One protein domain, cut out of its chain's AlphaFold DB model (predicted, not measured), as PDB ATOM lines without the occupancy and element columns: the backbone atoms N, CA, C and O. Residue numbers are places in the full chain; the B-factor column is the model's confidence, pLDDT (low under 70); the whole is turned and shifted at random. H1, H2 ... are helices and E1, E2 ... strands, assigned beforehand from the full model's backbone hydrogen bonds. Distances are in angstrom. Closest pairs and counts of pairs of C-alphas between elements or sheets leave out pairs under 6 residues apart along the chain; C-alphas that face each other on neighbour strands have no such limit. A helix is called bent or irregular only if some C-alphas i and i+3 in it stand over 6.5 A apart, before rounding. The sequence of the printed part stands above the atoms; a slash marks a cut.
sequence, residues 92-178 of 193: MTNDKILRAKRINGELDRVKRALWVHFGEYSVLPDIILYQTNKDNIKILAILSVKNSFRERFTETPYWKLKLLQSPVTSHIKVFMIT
ATOM      1  N   MET A  92     229.237 283.635 172.154       96.40
ATOM      2  CA  MET A  92     228.902 284.789 172.973       96.40
ATOM      3  C   MET A  92     227.623 284.508 173.760       96.40
ATOM      4  O   MET A  92     226.691 283.891 173.248       96.40
ATOM      5  N   THR A  93     227.594 284.935 175.016       95.24
ATOM      6  CA  THR A  93     226.400 284.955 175.873       95.24
ATOM      7  C   THR A  93     226.451 286.193 176.767       95.24
ATOM      8  O   THR A  93     227.431 286.937 176.729       95.24
ATOM      9  N   ASN A  94     225.420 286.418 177.572       92.56
ATOM     10  CA  ASN A  94     225.347 287.547 178.489       92.56
ATOM     11  C   ASN A  94     224.811 287.142 179.863       92.56
ATOM     12  O   ASN A  94     224.314 286.029 180.076       92.56
ATOM     13  N   ASP A  95     224.924 288.065 180.810       88.46
ATOM     14  CA  ASP A  95     224.482 287.863 182.180       88.46
ATOM     15  C   ASP A  95     222.991 287.487 182.277       88.46
ATOM     16  O   ASP A  95     222.642 286.573 183.022       88.46
ATOM     17  N   LYS A  96     222.111 288.127 181.495       89.12
ATOM     18  CA  LYS A  96     220.659 287.875 181.485       89.12
ATOM     19  C   LYS A  96     220.351 286.423 181.131       89.12
ATOM     20  O   LYS A  96     219.534 285.795 181.804       89.12
ATOM     21  N   ILE A  97     221.035 285.877 180.125       92.96
ATOM     22  CA  ILE A  97     220.911 284.468 179.736       92.96
ATOM     23  C   ILE A  97     221.426 283.560 180.861       92.96
ATOM     24  O   ILE A  97     220.737 282.622 181.256       92.96
ATOM     25  N   LEU A  98     222.600 283.848 181.433       91.64
ATOM     26  CA  LEU A  98     223.205 283.024 182.490       91.64
ATOM     27  C   LEU A  98     222.462 283.094 183.846       91.64
ATOM     28  O   LEU A  98     222.587 282.189 184.682       91.64
ATOM     29  N   ARG A  99     221.673 284.150 184.087       88.64
ATOM     30  CA  ARG A  99     220.796 284.297 185.264       88.64
ATOM     31  C   ARG A  99     219.458 283.567 185.121       88.64
ATOM     32  O   ARG A  99     218.760 283.422 186.124       88.64
ATOM     33  N   ALA A 100     219.084 283.106 183.925       90.20
ATOM     34  CA  ALA A 100     217.820 282.404 183.722       90.20
ATOM     35  C   ALA A 100     217.721 281.143 184.604       90.20
ATOM     36  O   ALA A 100     218.703 280.432 184.818       90.20
ATOM     37  N   LYS A 101     216.512 280.842 185.105       88.32
ATOM     38  CA  LYS A 101     216.262 279.683 185.992       88.32
ATOM     39  C   LYS A 101     216.605 278.344 185.339       88.32
ATOM     40  O   LYS A 101     216.948 277.393 186.031       88.32
ATOM     41  N   ARG A 102     216.444 278.259 184.019       91.76
ATOM     42  CA  ARG A 102     216.747 277.079 183.210       91.76
ATOM     43  C   ARG A 102     217.649 277.515 182.069       91.76
ATOM     44  O   ARG A 102     217.259 278.361 181.270       91.76
ATOM     45  N   ILE A 103     218.829 276.922 182.012       93.95
ATOM     46  CA  ILE A 103     219.808 277.076 180.939       93.95
ATOM     47  C   ILE A 103     220.226 275.679 180.479       93.95
ATOM     48  O   ILE A 103     220.070 274.708 181.220       93.95
ATOM     49  N   ASN A 104     220.701 275.556 179.242       94.72
ATOM     50  CA  ASN A 104     221.193 274.276 178.733       94.72
ATOM     51  C   ASN A 104     222.545 273.902 179.382       94.72
ATOM     52  O   ASN A 104     223.184 274.729 180.036       94.72
ATOM     53  N   GLY A 105     222.990 272.657 179.190       93.47
ATOM     54  CA  GLY A 105     224.219 272.157 179.820       93.47
ATOM     55  C   GLY A 105     225.487 272.928 179.433       93.47
ATOM     56  O   GLY A 105     226.379 273.085 180.261       93.47
ATOM     57  N   GLU A 106     225.560 273.461 178.211       94.74
ATOM     58  CA  GLU A 106     226.687 274.291 177.770       94.74
ATOM     59  C   GLU A 106     226.764 275.597 178.574       94.74
ATOM     60  O   GLU A 106     227.805 275.917 179.148       94.74
ATOM     61  N   LEU A 107     225.646 276.319 178.678       94.69
ATOM     62  CA  LEU A 107     225.561 277.575 179.421       94.69
ATOM     63  C   LEU A 107     225.750 277.376 180.932       94.69
ATOM     64  O   LEU A 107     226.323 278.246 181.588       94.69
ATOM     65  N   ASP A 108     225.326 276.238 181.491       92.54
ATOM     66  CA  ASP A 108     225.618 275.894 182.890       92.54
ATOM     67  C   ASP A 108     227.126 275.723 183.123       92.54
ATOM     68  O   ASP A 108     227.678 276.284 184.073       92.54
ATOM     69  N   ARG A 109     227.833 275.042 182.210       92.99
ATOM     70  CA  ARG A 109     229.300 274.930 182.268       92.99
ATOM     71  C   ARG A 109     229.981 276.294 182.122       92.99
ATOM     72  O   ARG A 109     230.930 276.561 182.854       92.99
ATOM     73  N   VAL A 110     229.480 277.179 181.252       93.73
ATOM     74  CA  VAL A 110     229.959 278.574 181.142       93.73
ATOM     75  C   VAL A 110     229.793 279.312 182.468       93.73
ATOM     76  O   VAL A 110     230.751 279.899 182.968       93.73
ATOM     77  N   LYS A 111     228.605 279.240 183.076       90.56
ATOM     78  CA  LYS A 111     228.320 279.874 184.367       90.56
ATOM     79  C   LYS A 111     229.257 279.382 185.471       90.56
ATOM     80  O   LYS A 111     229.755 280.190 186.247       90.56
ATOM     81  N   ARG A 112     229.533 278.075 185.521       88.92
ATOM     82  CA  ARG A 112     230.475 277.473 186.482       88.92
ATOM     83  C   ARG A 112     231.925 277.872 186.219       88.92
ATOM     84  O   ARG A 112     232.651 278.129 187.169       88.92
ATOM     85  N   ALA A 113     232.336 277.972 184.956       90.03
ATOM     86  CA  ALA A 113     233.689 278.393 184.584       90.03
ATOM     87  C   ALA A 113     233.979 279.870 184.922       90.03
ATOM     88  O   ALA A 113     235.135 280.258 185.056       90.03
ATOM     89  N   LEU A 114     232.932 280.688 185.072       87.57
ATOM     90  CA  LEU A 114     233.010 282.085 185.510       87.57
ATOM     91  C   LEU A 114     232.896 282.259 187.025       87.57
ATOM     92  O   LEU A 114     232.968 283.388 187.509       87.57
ATOM     93  N   TRP A 115     232.637 281.183 187.770       79.95
ATOM     94  CA  TRP A 115     232.226 281.297 189.158       79.95
ATOM     95  C   TRP A 115     233.352 281.861 190.024       79.95
ATOM     96  O   TRP A 115     234.400 281.246 190.216       79.95
ATOM     97  N   VAL A 116     233.096 283.035 190.590       75.53
ATOM     98  CA  VAL A 116     233.939 283.696 191.581       75.53
ATOM     99  C   VAL A 116     233.103 283.842 192.842       75.53
ATOM    100  O   VAL A 116     232.017 284.418 192.808       75.53
ATOM    101  N   HIS A 117     233.604 283.337 193.966       68.59
ATOM    102  CA  HIS A 117     232.945 283.522 195.253       68.59
ATOM    103  C   HIS A 117     233.220 284.932 195.797       68.59
ATOM    104  O   HIS A 117     234.377 285.316 195.988       68.59
ATOM    105  N   PHE A 118     232.161 285.692 196.083       64.22
ATOM    106  CA  PHE A 118     232.244 286.939 196.843       64.22
ATOM    107  C   PHE A 118     231.141 287.007 197.899       64.22
ATOM    108  O   PHE A 118     230.033 287.469 197.632       64.22
ATOM    109  N   GLY A 119     231.454 286.528 199.107       64.93
ATOM    110  CA  GLY A 119     230.454 286.391 200.164       64.93
ATOM    111  C   GLY A 119     229.232 285.633 199.639       64.93
ATOM    112  O   GLY A 119     229.367 284.520 199.132       64.93
ATOM    113  N   GLU A 120     228.071 286.281 199.695       51.62
ATOM    114  CA  GLU A 120     226.784 285.736 199.241       51.62
ATOM    115  C   GLU A 120     226.355 286.224 197.845       51.62
ATOM    116  O   GLU A 120     225.331 285.788 197.319       51.62
ATOM    117  N   TYR A 121     227.119 287.125 197.220       53.27
ATOM    118  CA  TYR A 121     226.716 287.776 195.977       53.27
ATOM    119  C   TYR A 121     227.449 287.208 194.762       53.27
ATOM    120  O   TYR A 121     228.665 287.031 194.751       53.27
ATOM    121  N   SER A 122     226.695 287.010 193.680       53.99
ATOM    122  CA  SER A 122     227.232 286.767 192.343       53.99
ATOM    123  C   SER A 122     226.765 287.881 191.410       53.99
ATOM    124  O   SER A 122     225.591 287.935 191.029       53.99
ATOM    125  N   VAL A 123     227.667 288.769 191.010       61.49
ATOM    126  CA  VAL A 123     227.408 289.660 189.878       61.49
ATOM    127  C   VAL A 123     228.003 288.973 188.634       61.49
ATOM    128  O   VAL A 123     229.088 288.406 188.668       61.49
ATOM    129  N   LEU A 124     227.227 288.886 187.560       67.56
ATOM    130  CA  LEU A 124     227.692 288.350 186.282       67.56
ATOM    131  C   LEU A 124     227.949 289.532 185.352       67.56
ATOM    132  O   LEU A 124     227.156 290.478 185.382       67.56
ATOM    133  N   PRO A 125     229.042 289.507 184.584       74.09
ATOM    134  CA  PRO A 125     229.392 290.606 183.706       74.09
ATOM    135  C   PRO A 125     228.593 290.569 182.403       74.09
ATOM    136  O   PRO A 125     228.080 289.517 182.024       74.09
ATOM    137  N   ASP A 126     228.530 291.711 181.721       84.42
ATOM    138  CA  ASP A 126     227.563 291.974 180.651       84.42
ATOM    139  C   ASP A 126     227.674 290.973 179.490       84.42
ATOM    140  O   ASP A 126     226.741 290.210 179.262       84.42
ATOM    141  N   ILE A 127     228.819 290.910 178.797       91.51
ATOM    142  CA  ILE A 127     229.035 290.003 177.657       91.51
ATOM    143  C   ILE A 127     230.188 289.041 177.959       91.51
ATOM    144  O   ILE A 127     231.263 289.440 178.410       91.51
ATOM    145  N   ILE A 128     229.979 287.759 177.662       94.74
ATOM    146  CA  ILE A 128     230.945 286.682 177.870       94.74
ATOM    147  C   ILE A 128     231.296 286.053 176.526       94.74
ATOM    148  O   ILE A 128     230.419 285.548 175.825       94.74
ATOM    149  N   LEU A 129     232.592 286.016 176.216       96.88
ATOM    150  CA  LEU A 129     233.161 285.339 175.056       96.88
ATOM    151  C   LEU A 129     233.837 284.037 175.486       96.88
ATOM    152  O   LEU A 129     234.706 284.039 176.363       96.88
ATOM    153  N   TYR A 130     233.474 282.925 174.855       96.95
ATOM    154  CA  TYR A 130     233.986 281.605 175.212       96.95
ATOM    155  C   TYR A 130     234.134 280.689 173.999       96.95
ATOM    156  O   TYR A 130     233.542 280.905 172.946       96.95
ATOM    157  N   GLN A 131     234.938 279.644 174.153       96.83
ATOM    158  CA  GLN A 131     235.073 278.560 173.189       96.83
ATOM    159  C   GLN A 131     234.643 277.243 173.819       96.83
ATOM    160  O   GLN A 131     234.797 277.030 175.024       96.83
ATOM    161  N   THR A 132     234.134 276.352 172.977       94.16
ATOM    162  CA  THR A 132     233.747 274.995 173.357       94.16
ATOM    163  C   THR A 132     234.612 273.999 172.602       94.16
ATOM    164  O   THR A 132     234.685 274.066 171.376       94.16
ATOM    165  N   ASN A 133     235.242 273.063 173.308       88.16
ATOM    166  CA  ASN A 133     235.931 271.928 172.697       88.16
ATOM    167  C   ASN A 133     235.470 270.635 173.372       88.16
ATOM    168  O   ASN A 133     235.845 270.377 174.518       88.16
ATOM    169  N   LYS A 134     234.666 269.838 172.655       83.43
ATOM    170  CA  LYS A 134     233.959 268.666 173.195       83.43
ATOM    171  C   LYS A 134     233.215 269.049 174.478       83.43
ATOM    172  O   LYS A 134     232.265 269.822 174.419       83.43
ATOM    173  N   ASP A 135     233.695 268.573 175.624       83.71
ATOM    174  CA  ASP A 135     233.091 268.823 176.926       83.71
ATOM    175  C   ASP A 135     233.653 270.029 177.687       83.71
ATOM    176  O   ASP A 135     233.087 270.424 178.710       83.71
ATOM    177  N   ASN A 136     234.720 270.647 177.182       90.73
ATOM    178  CA  ASN A 136     235.410 271.732 177.865       90.73
ATOM    179  C   ASN A 136     234.928 273.107 177.395       90.73
ATOM    180  O   ASN A 136     234.825 273.375 176.195       90.73
ATOM    181  N   ILE A 137     234.711 273.997 178.364       94.30
ATOM    182  CA  ILE A 137     234.477 275.425 178.145       94.30
ATOM    183  C   ILE A 137     235.756 276.180 178.488       94.30
ATOM    184  O   ILE A 137     236.308 276.008 179.573       94.30
ATOM    185  N   LYS A 138     236.193 277.063 177.590       94.99
ATOM    186  CA  LYS A 138     237.247 278.037 177.872       94.99
ATOM    187  C   LYS A 138     236.674 279.437 177.749       94.99
ATOM    188  O   LYS A 138     236.313 279.860 176.651       94.99
ATOM    189  N   ILE A 139     236.613 280.162 178.859       95.00
ATOM    190  CA  ILE A 139     236.258 281.579 178.833       95.00
ATOM    191  C   ILE A 139     237.458 282.352 178.285       95.00
ATOM    192  O   ILE A 139     238.574 282.235 178.784       95.00
ATOM    193  N   LEU A 140     237.241 283.126 177.228       95.84
ATOM    194  CA  LEU A 140     238.293 283.924 176.606       95.84
ATOM    195  C   LEU A 140     238.329 285.325 177.197       95.84
ATOM    196  O   LEU A 140     239.390 285.823 177.586       95.84
ATOM    197  N   ALA A 141     237.162 285.964 177.232       94.95
ATOM    198  CA  ALA A 141     237.043 287.338 177.656       94.95
ATOM    199  C   ALA A 141     235.673 287.644 178.250       94.95
ATOM    200  O   ALA A 141     234.659 287.041 177.904       94.95
ATOM    201  N   ILE A 142     235.677 288.645 179.112       92.85
ATOM    202  CA  ILE A 142     234.512 289.310 179.658       92.85
ATOM    203  C   ILE A 142     234.552 290.752 179.165       92.85
ATOM    204  O   ILE A 142     235.585 291.411 179.288       92.85
ATOM    205  N   LEU A 143     233.442 291.243 178.627       93.04
ATOM    206  CA  LEU A 143     233.292 292.635 178.222       93.04
ATOM    207  C   LEU A 143     232.266 293.279 179.147       93.04
ATOM    208  O   LEU A 143     231.099 292.891 179.133       93.04
ATOM    209  N   SER A 144     232.704 294.246 179.952       89.86
ATOM    210  CA  SER A 144     231.776 295.097 180.690       89.86
ATOM    211  C   SER A 144     231.485 296.353 179.887       89.86
ATOM    212  O   SER A 144     232.392 297.108 179.534       89.86
ATOM    213  N   VAL A 145     230.210 296.558 179.587       89.17
ATOM    214  CA  VAL A 145     229.715 297.631 178.738       89.17
ATOM    215  C   VAL A 145     229.161 298.732 179.635       89.17
ATOM    216  O   VAL A 145     228.169 298.550 180.341       89.17
ATOM    217  N   LYS A 146     229.800 299.901 179.623       85.76
ATOM    218  CA  LYS A 146     229.406 301.052 180.442       85.76
ATOM    219  C   LYS A 146     229.105 302.232 179.529       85.76
ATOM    220  O   LYS A 146     229.979 302.709 178.828       85.76
ATOM    221  N   ASN A 147     227.863 302.715 179.545       83.17
ATOM    222  CA  ASN A 147     227.500 303.938 178.817       83.17
ATOM    223  C   ASN A 147     227.983 305.218 179.524       83.17
ATOM    224  O   ASN A 147     228.218 306.231 178.871       83.17
ATOM    225  N   SER A 148     228.067 305.158 180.851       77.73
ATOM    226  CA  SER A 148     228.558 306.202 181.750       77.73
ATOM    227  C   SER A 148     229.228 305.544 182.948       77.73
ATOM    228  O   SER A 148     228.795 304.462 183.382       77.73
ATOM    229  N   PHE A 149     230.267 306.184 183.473       71.29
ATOM    230  CA  PHE A 149     231.116 305.613 184.509       71.29
ATOM    231  C   PHE A 149     230.494 305.743 185.896       71.29
ATOM    232  O   PHE A 149     230.298 304.704 186.534       71.29
ATOM    233  N   ARG A 150     230.027 306.934 186.300       71.22
ATOM    234  CA  ARG A 150     229.342 307.161 187.594       71.22
ATOM    235  C   ARG A 150     230.037 306.424 188.766       71.22
ATOM    236  O   ARG A 150     231.223 306.128 188.714       71.22
ATOM    237  N   GLU A 151     229.311 306.043 189.815       64.59
ATOM    238  CA  GLU A 151     229.819 305.233 190.937       64.59
ATOM    239  C   GLU A 151     230.233 303.792 190.561       64.59
ATOM    240  O   GLU A 151     230.753 303.052 191.393       64.59
ATOM    241  N   ARG A 152     230.017 303.369 189.308       66.97
ATOM    242  CA  ARG A 152     230.208 301.983 188.842       66.97
ATOM    243  C   ARG A 152     231.608 301.715 188.289       66.97
ATOM    244  O   ARG A 152     231.883 300.605 187.829       66.97
ATOM    245  N   PHE A 153     232.501 302.706 188.334       68.28
ATOM    246  CA  PHE A 153     233.867 302.604 187.818       68.28
ATOM    247  C   PHE A 153     234.676 301.466 188.462       68.28
ATOM    248  O   PHE A 153     235.529 300.870 187.805       68.28
ATOM    249  N   THR A 154     234.399 301.116 189.722       74.24
ATOM    250  CA  THR A 154     235.138 300.078 190.459       74.24
ATOM    251  C   THR A 154     234.708 298.658 190.124       74.24
ATOM    252  O   THR A 154     235.471 297.732 190.394       74.24
ATOM    253  N   GLU A 155     233.528 298.450 189.537       76.94
ATOM    254  CA  GLU A 155     232.983 297.107 189.308       76.94
ATOM    255  C   GLU A 155     233.881 296.285 188.373       76.94
ATOM    256  O   GLU A 155     234.256 295.156 188.692       76.94
ATOM    257  N   THR A 156     234.283 296.853 187.231       80.04
ATOM    258  CA  THR A 156     235.099 296.144 186.232       80.04
ATOM    259  C   THR A 156     236.523 295.846 186.726       80.04
ATOM    260  O   THR A 156     236.952 294.692 186.615       80.04
ATOM    261  N   PRO A 157     237.269 296.808 187.314       82.56
ATOM    262  CA  PRO A 157     238.565 296.525 187.933       82.56
ATOM    263  C   PRO A 157     238.469 295.489 189.052       82.56
ATOM    264  O   PRO A 157     239.298 294.582 189.123       82.56
ATOM    265  N   TYR A 158     237.432 295.575 189.888       81.50
ATOM    266  CA  TYR A 158     237.204 294.619 190.961       81.50
ATOM    267  C   TYR A 158     237.074 293.189 190.423       81.50
ATOM    268  O   TYR A 158     237.733 292.273 190.922       81.50
ATOM    269  N   TRP A 159     236.307 292.996 189.347       79.72
ATOM    270  CA  TRP A 159     236.208 291.699 188.680       79.72
ATOM    271  C   TRP A 159     237.528 291.191 188.162       79.72
ATOM    272  O   TRP A 159     237.858 290.021 188.356       79.72
ATOM    273  N   LYS A 160     238.297 292.070 187.520       86.55
ATOM    274  CA  LYS A 160     239.608 291.687 187.024       86.55
ATOM    275  C   LYS A 160     240.491 291.199 188.171       86.55
ATOM    276  O   LYS A 160     241.098 290.140 188.037       86.55
ATOM    277  N   LEU A 161     240.507 291.904 189.302       87.95
ATOM    278  CA  LEU A 161     241.260 291.492 190.487       87.95
ATOM    279  C   LEU A 161     240.786 290.140 191.025       87.95
ATOM    280  O   LEU A 161     241.613 289.276 191.300       87.95
ATOM    281  N   LYS A 162     239.474 289.915 191.125       85.51
ATOM    282  CA  LYS A 162     238.932 288.641 191.608       85.51
ATOM    283  C   LYS A 162     239.238 287.461 190.694       85.51
ATOM    284  O   LYS A 162     239.639 286.410 191.181       85.51
ATOM    285  N   LEU A 163     239.111 287.634 189.382       88.89
ATOM    286  CA  LEU A 163     239.446 286.583 188.418       88.89
ATOM    287  C   LEU A 163     240.940 286.236 188.465       88.89
ATOM    288  O   LEU A 163     241.296 285.073 188.306       88.89
ATOM    289  N   LEU A 164     241.809 287.216 188.730       90.04
ATOM    290  CA  LEU A 164     243.253 287.003 188.871       90.04
ATOM    291  C   LEU A 164     243.643 286.193 190.117       90.04
ATOM    292  O   LEU A 164     244.718 285.601 190.121       90.04
ATOM    293  N   GLN A 165     242.792 286.127 191.146       89.61
ATOM    294  CA  GLN A 165     243.092 285.418 192.401       89.61
ATOM    295  C   GLN A 165     243.086 283.890 192.264       89.61
ATOM    296  O   GLN A 165     243.600 283.205 193.144       89.61
ATOM    297  N   SER A 166     242.518 283.343 191.188       88.31
ATOM    298  CA  SER A 166     242.451 281.897 190.964       88.31
ATOM    299  C   SER A 166     243.162 281.510 189.667       88.31
ATOM    300  O   SER A 166     242.851 282.082 188.621       88.31
ATOM    301  N   PRO A 167     244.041 280.487 189.673       90.05
ATOM    302  CA  PRO A 167     244.627 279.933 188.449       90.05
ATOM    303  C   PRO A 167     243.580 279.472 187.425       90.05
ATOM    304  O   PRO A 167     243.840 279.476 186.224       90.05
ATOM    305  N   VAL A 168     242.381 279.107 187.894       87.80
ATOM    306  CA  VAL A 168     241.279 278.652 187.039       87.80
ATOM    307  C   VAL A 168     240.709 279.803 186.212       87.80
ATOM    308  O   VAL A 168     240.337 279.591 185.066       87.80
ATOM    309  N   THR A 169     240.679 281.029 186.741       91.29
ATOM    310  CA  THR A 169     240.045 282.194 186.093       91.29
ATOM    311  C   THR A 169     241.029 283.283 185.670       91.29
ATOM    312  O   THR A 169     240.655 284.193 184.931       91.29
ATOM    313  N   SER A 170     242.296 283.205 186.087       92.64
ATOM    314  CA  SER A 170     243.299 284.259 185.869       92.64
ATOM    315  C   SER A 170     243.593 284.523 184.391       92.64
ATOM    316  O   SER A 170     243.931 285.647 184.012       92.64
ATOM    317  N   HIS A 171     243.398 283.505 183.549       94.10
ATOM    318  CA  HIS A 171     243.555 283.575 182.100       94.10
ATOM    319  C   HIS A 171     242.486 284.431 181.400       94.10
ATOM    320  O   HIS A 171     242.673 284.812 180.241       94.10
ATOM    321  N   ILE A 172     241.373 284.737 182.073       93.98
ATOM    322  CA  ILE A 172     240.252 285.462 181.480       93.98
ATOM    323  C   ILE A 172     240.630 286.936 181.289       93.98
ATOM    324  O   ILE A 172     241.012 287.659 182.224       93.98
ATOM    325  N   LYS A 173     240.521 287.408 180.044       94.08
ATOM    326  CA  LYS A 173     240.693 288.827 179.720       94.08
ATOM    327  C   LYS A 173     239.439 289.592 180.130       94.08
ATOM    328  O   LYS A 173     238.331 289.132 179.890       94.08
ATOM    329  N   VAL A 174     239.599 290.759 180.739       90.92
ATOM    330  CA  VAL A 174     238.467 291.633 181.073       90.92
ATOM    331  C   VAL A 174     238.679 292.930 180.325       90.92
ATOM    332  O   VAL A 174     239.730 293.553 180.468       90.92
ATOM    333  N   PHE A 175     237.698 293.304 179.517       91.05
ATOM    334  CA  PHE A 175     237.680 294.556 178.785       91.05
ATOM    335  C   PHE A 175     236.529 295.411 179.281       91.05
ATOM    336  O   PHE A 175     235.459 294.913 179.625       91.05
ATOM    337  N   MET A 176     236.765 296.712 179.287       88.76
ATOM    338  CA  MET A 176     235.744 297.709 179.530       88.76
ATOM    339  C   MET A 176     235.471 298.420 178.215       88.76
ATOM    340  O   MET A 176     236.407 298.881 177.564       88.76
ATOM    341  N   ILE A 177     234.208 298.475 177.816       89.40
ATOM    342  CA  ILE A 177     233.776 299.120 176.580       89.40
ATOM    343  C   ILE A 177     232.879 300.288 176.962       89.40
ATOM    344  O   ILE A 177     231.867 300.104 177.637       89.40
ATOM    345  N   THR A 178     233.263 301.483 176.530       86.95
ATOM    346  CA  THR A 178     232.532 302.720 176.793       86.95
ATOM    347  C   THR A 178     232.631 303.657 175.587       86.95
ATOM    348  O   THR A 178     233.667 303.674 174.920       86.95
TER     349      THR A 178
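AT A GLANCE: This is residues 92 to 178 of the 193 residues of a protein of Helicobacter pylori (strain ATCC 700392 / 26695) (UniProt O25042). A twisted sheet of four strands has helices H2 and H3 over one face and its other face bare, making two layers, while short H1 sits beside the E1 edge. Residues 114 to 126 loop away from the sheet on the helices' side. The 87 printed residues have four named strands and three named helices, in the order E1 H1 H2 E2 E3 H3 E4, and the class is mixed, helices and strands. The mixed sheet runs E1, E2, E3, E4, with only E3 and E4 parallel; the whole is compact, with a radius of gyration of the C-alphas of 12.8 A and spans of 40 by 27 by 26 A.

IN THESE COORDINATES: E1, residues 92 to 94, begins at C-alpha 92 (228.902, 284.789, 172.973). H1 is residues 95 to 98 and H2 105 to 113, 12.3 A long. E2, residues 127 to 133, measures 20.0 A and E3, 136 to 145, 26.5 A. H3, residues 150 to 164, measures 24.5 A and is irregular: C-alphas 151 and 154 are 7.4 A apart. E4, residues 173 to 177, ends at C-alpha 177 (233.776, 299.120, 176.580).

HOW THE PARTS SIT: E1 and E2 are antiparallel, with N 128 and O 93 at 2.8 A. E2 and E3 form a hairpin, with N 129 and O 141 at 2.9 A. E3, H3 and E4 form a strand-helix-strand unit, two parallel neighbour strands with a helix between, its crossover right-handed; N 175 and O 142 are 2.8 A apart. H2 and H3 are on the same face. H2, at a height of 8.1 A over the sheet, runs across the strands, at 68 degrees to E2 on the local plane; its closest C-alphas to E3 are Val 110 and Ile 137, 6.3 A. H3, at a height of 9.5 A, is over E4 and along the strands; the closest C-alphas are those of Lys 160 and Val 174, 6.1 A. H1 and H2 only just touch, with 3 pairs of C-alphas within 8 A, the closest Leu 98 and Lys 111 at 6.3 A. Every O i to N i+4 pair is within hydrogen-bond range in H2, 7 of 11 in H3, and H1 is too short for such a pair.

THE WHOLE: The C-alphas farthest apart, of Lys 134 and Arg 150, are 41.4 A apart. The printed part has no cut, and the link from H2 to E2 is long. Residues 117 to 124 and 151 to 153 have pLDDT under 70.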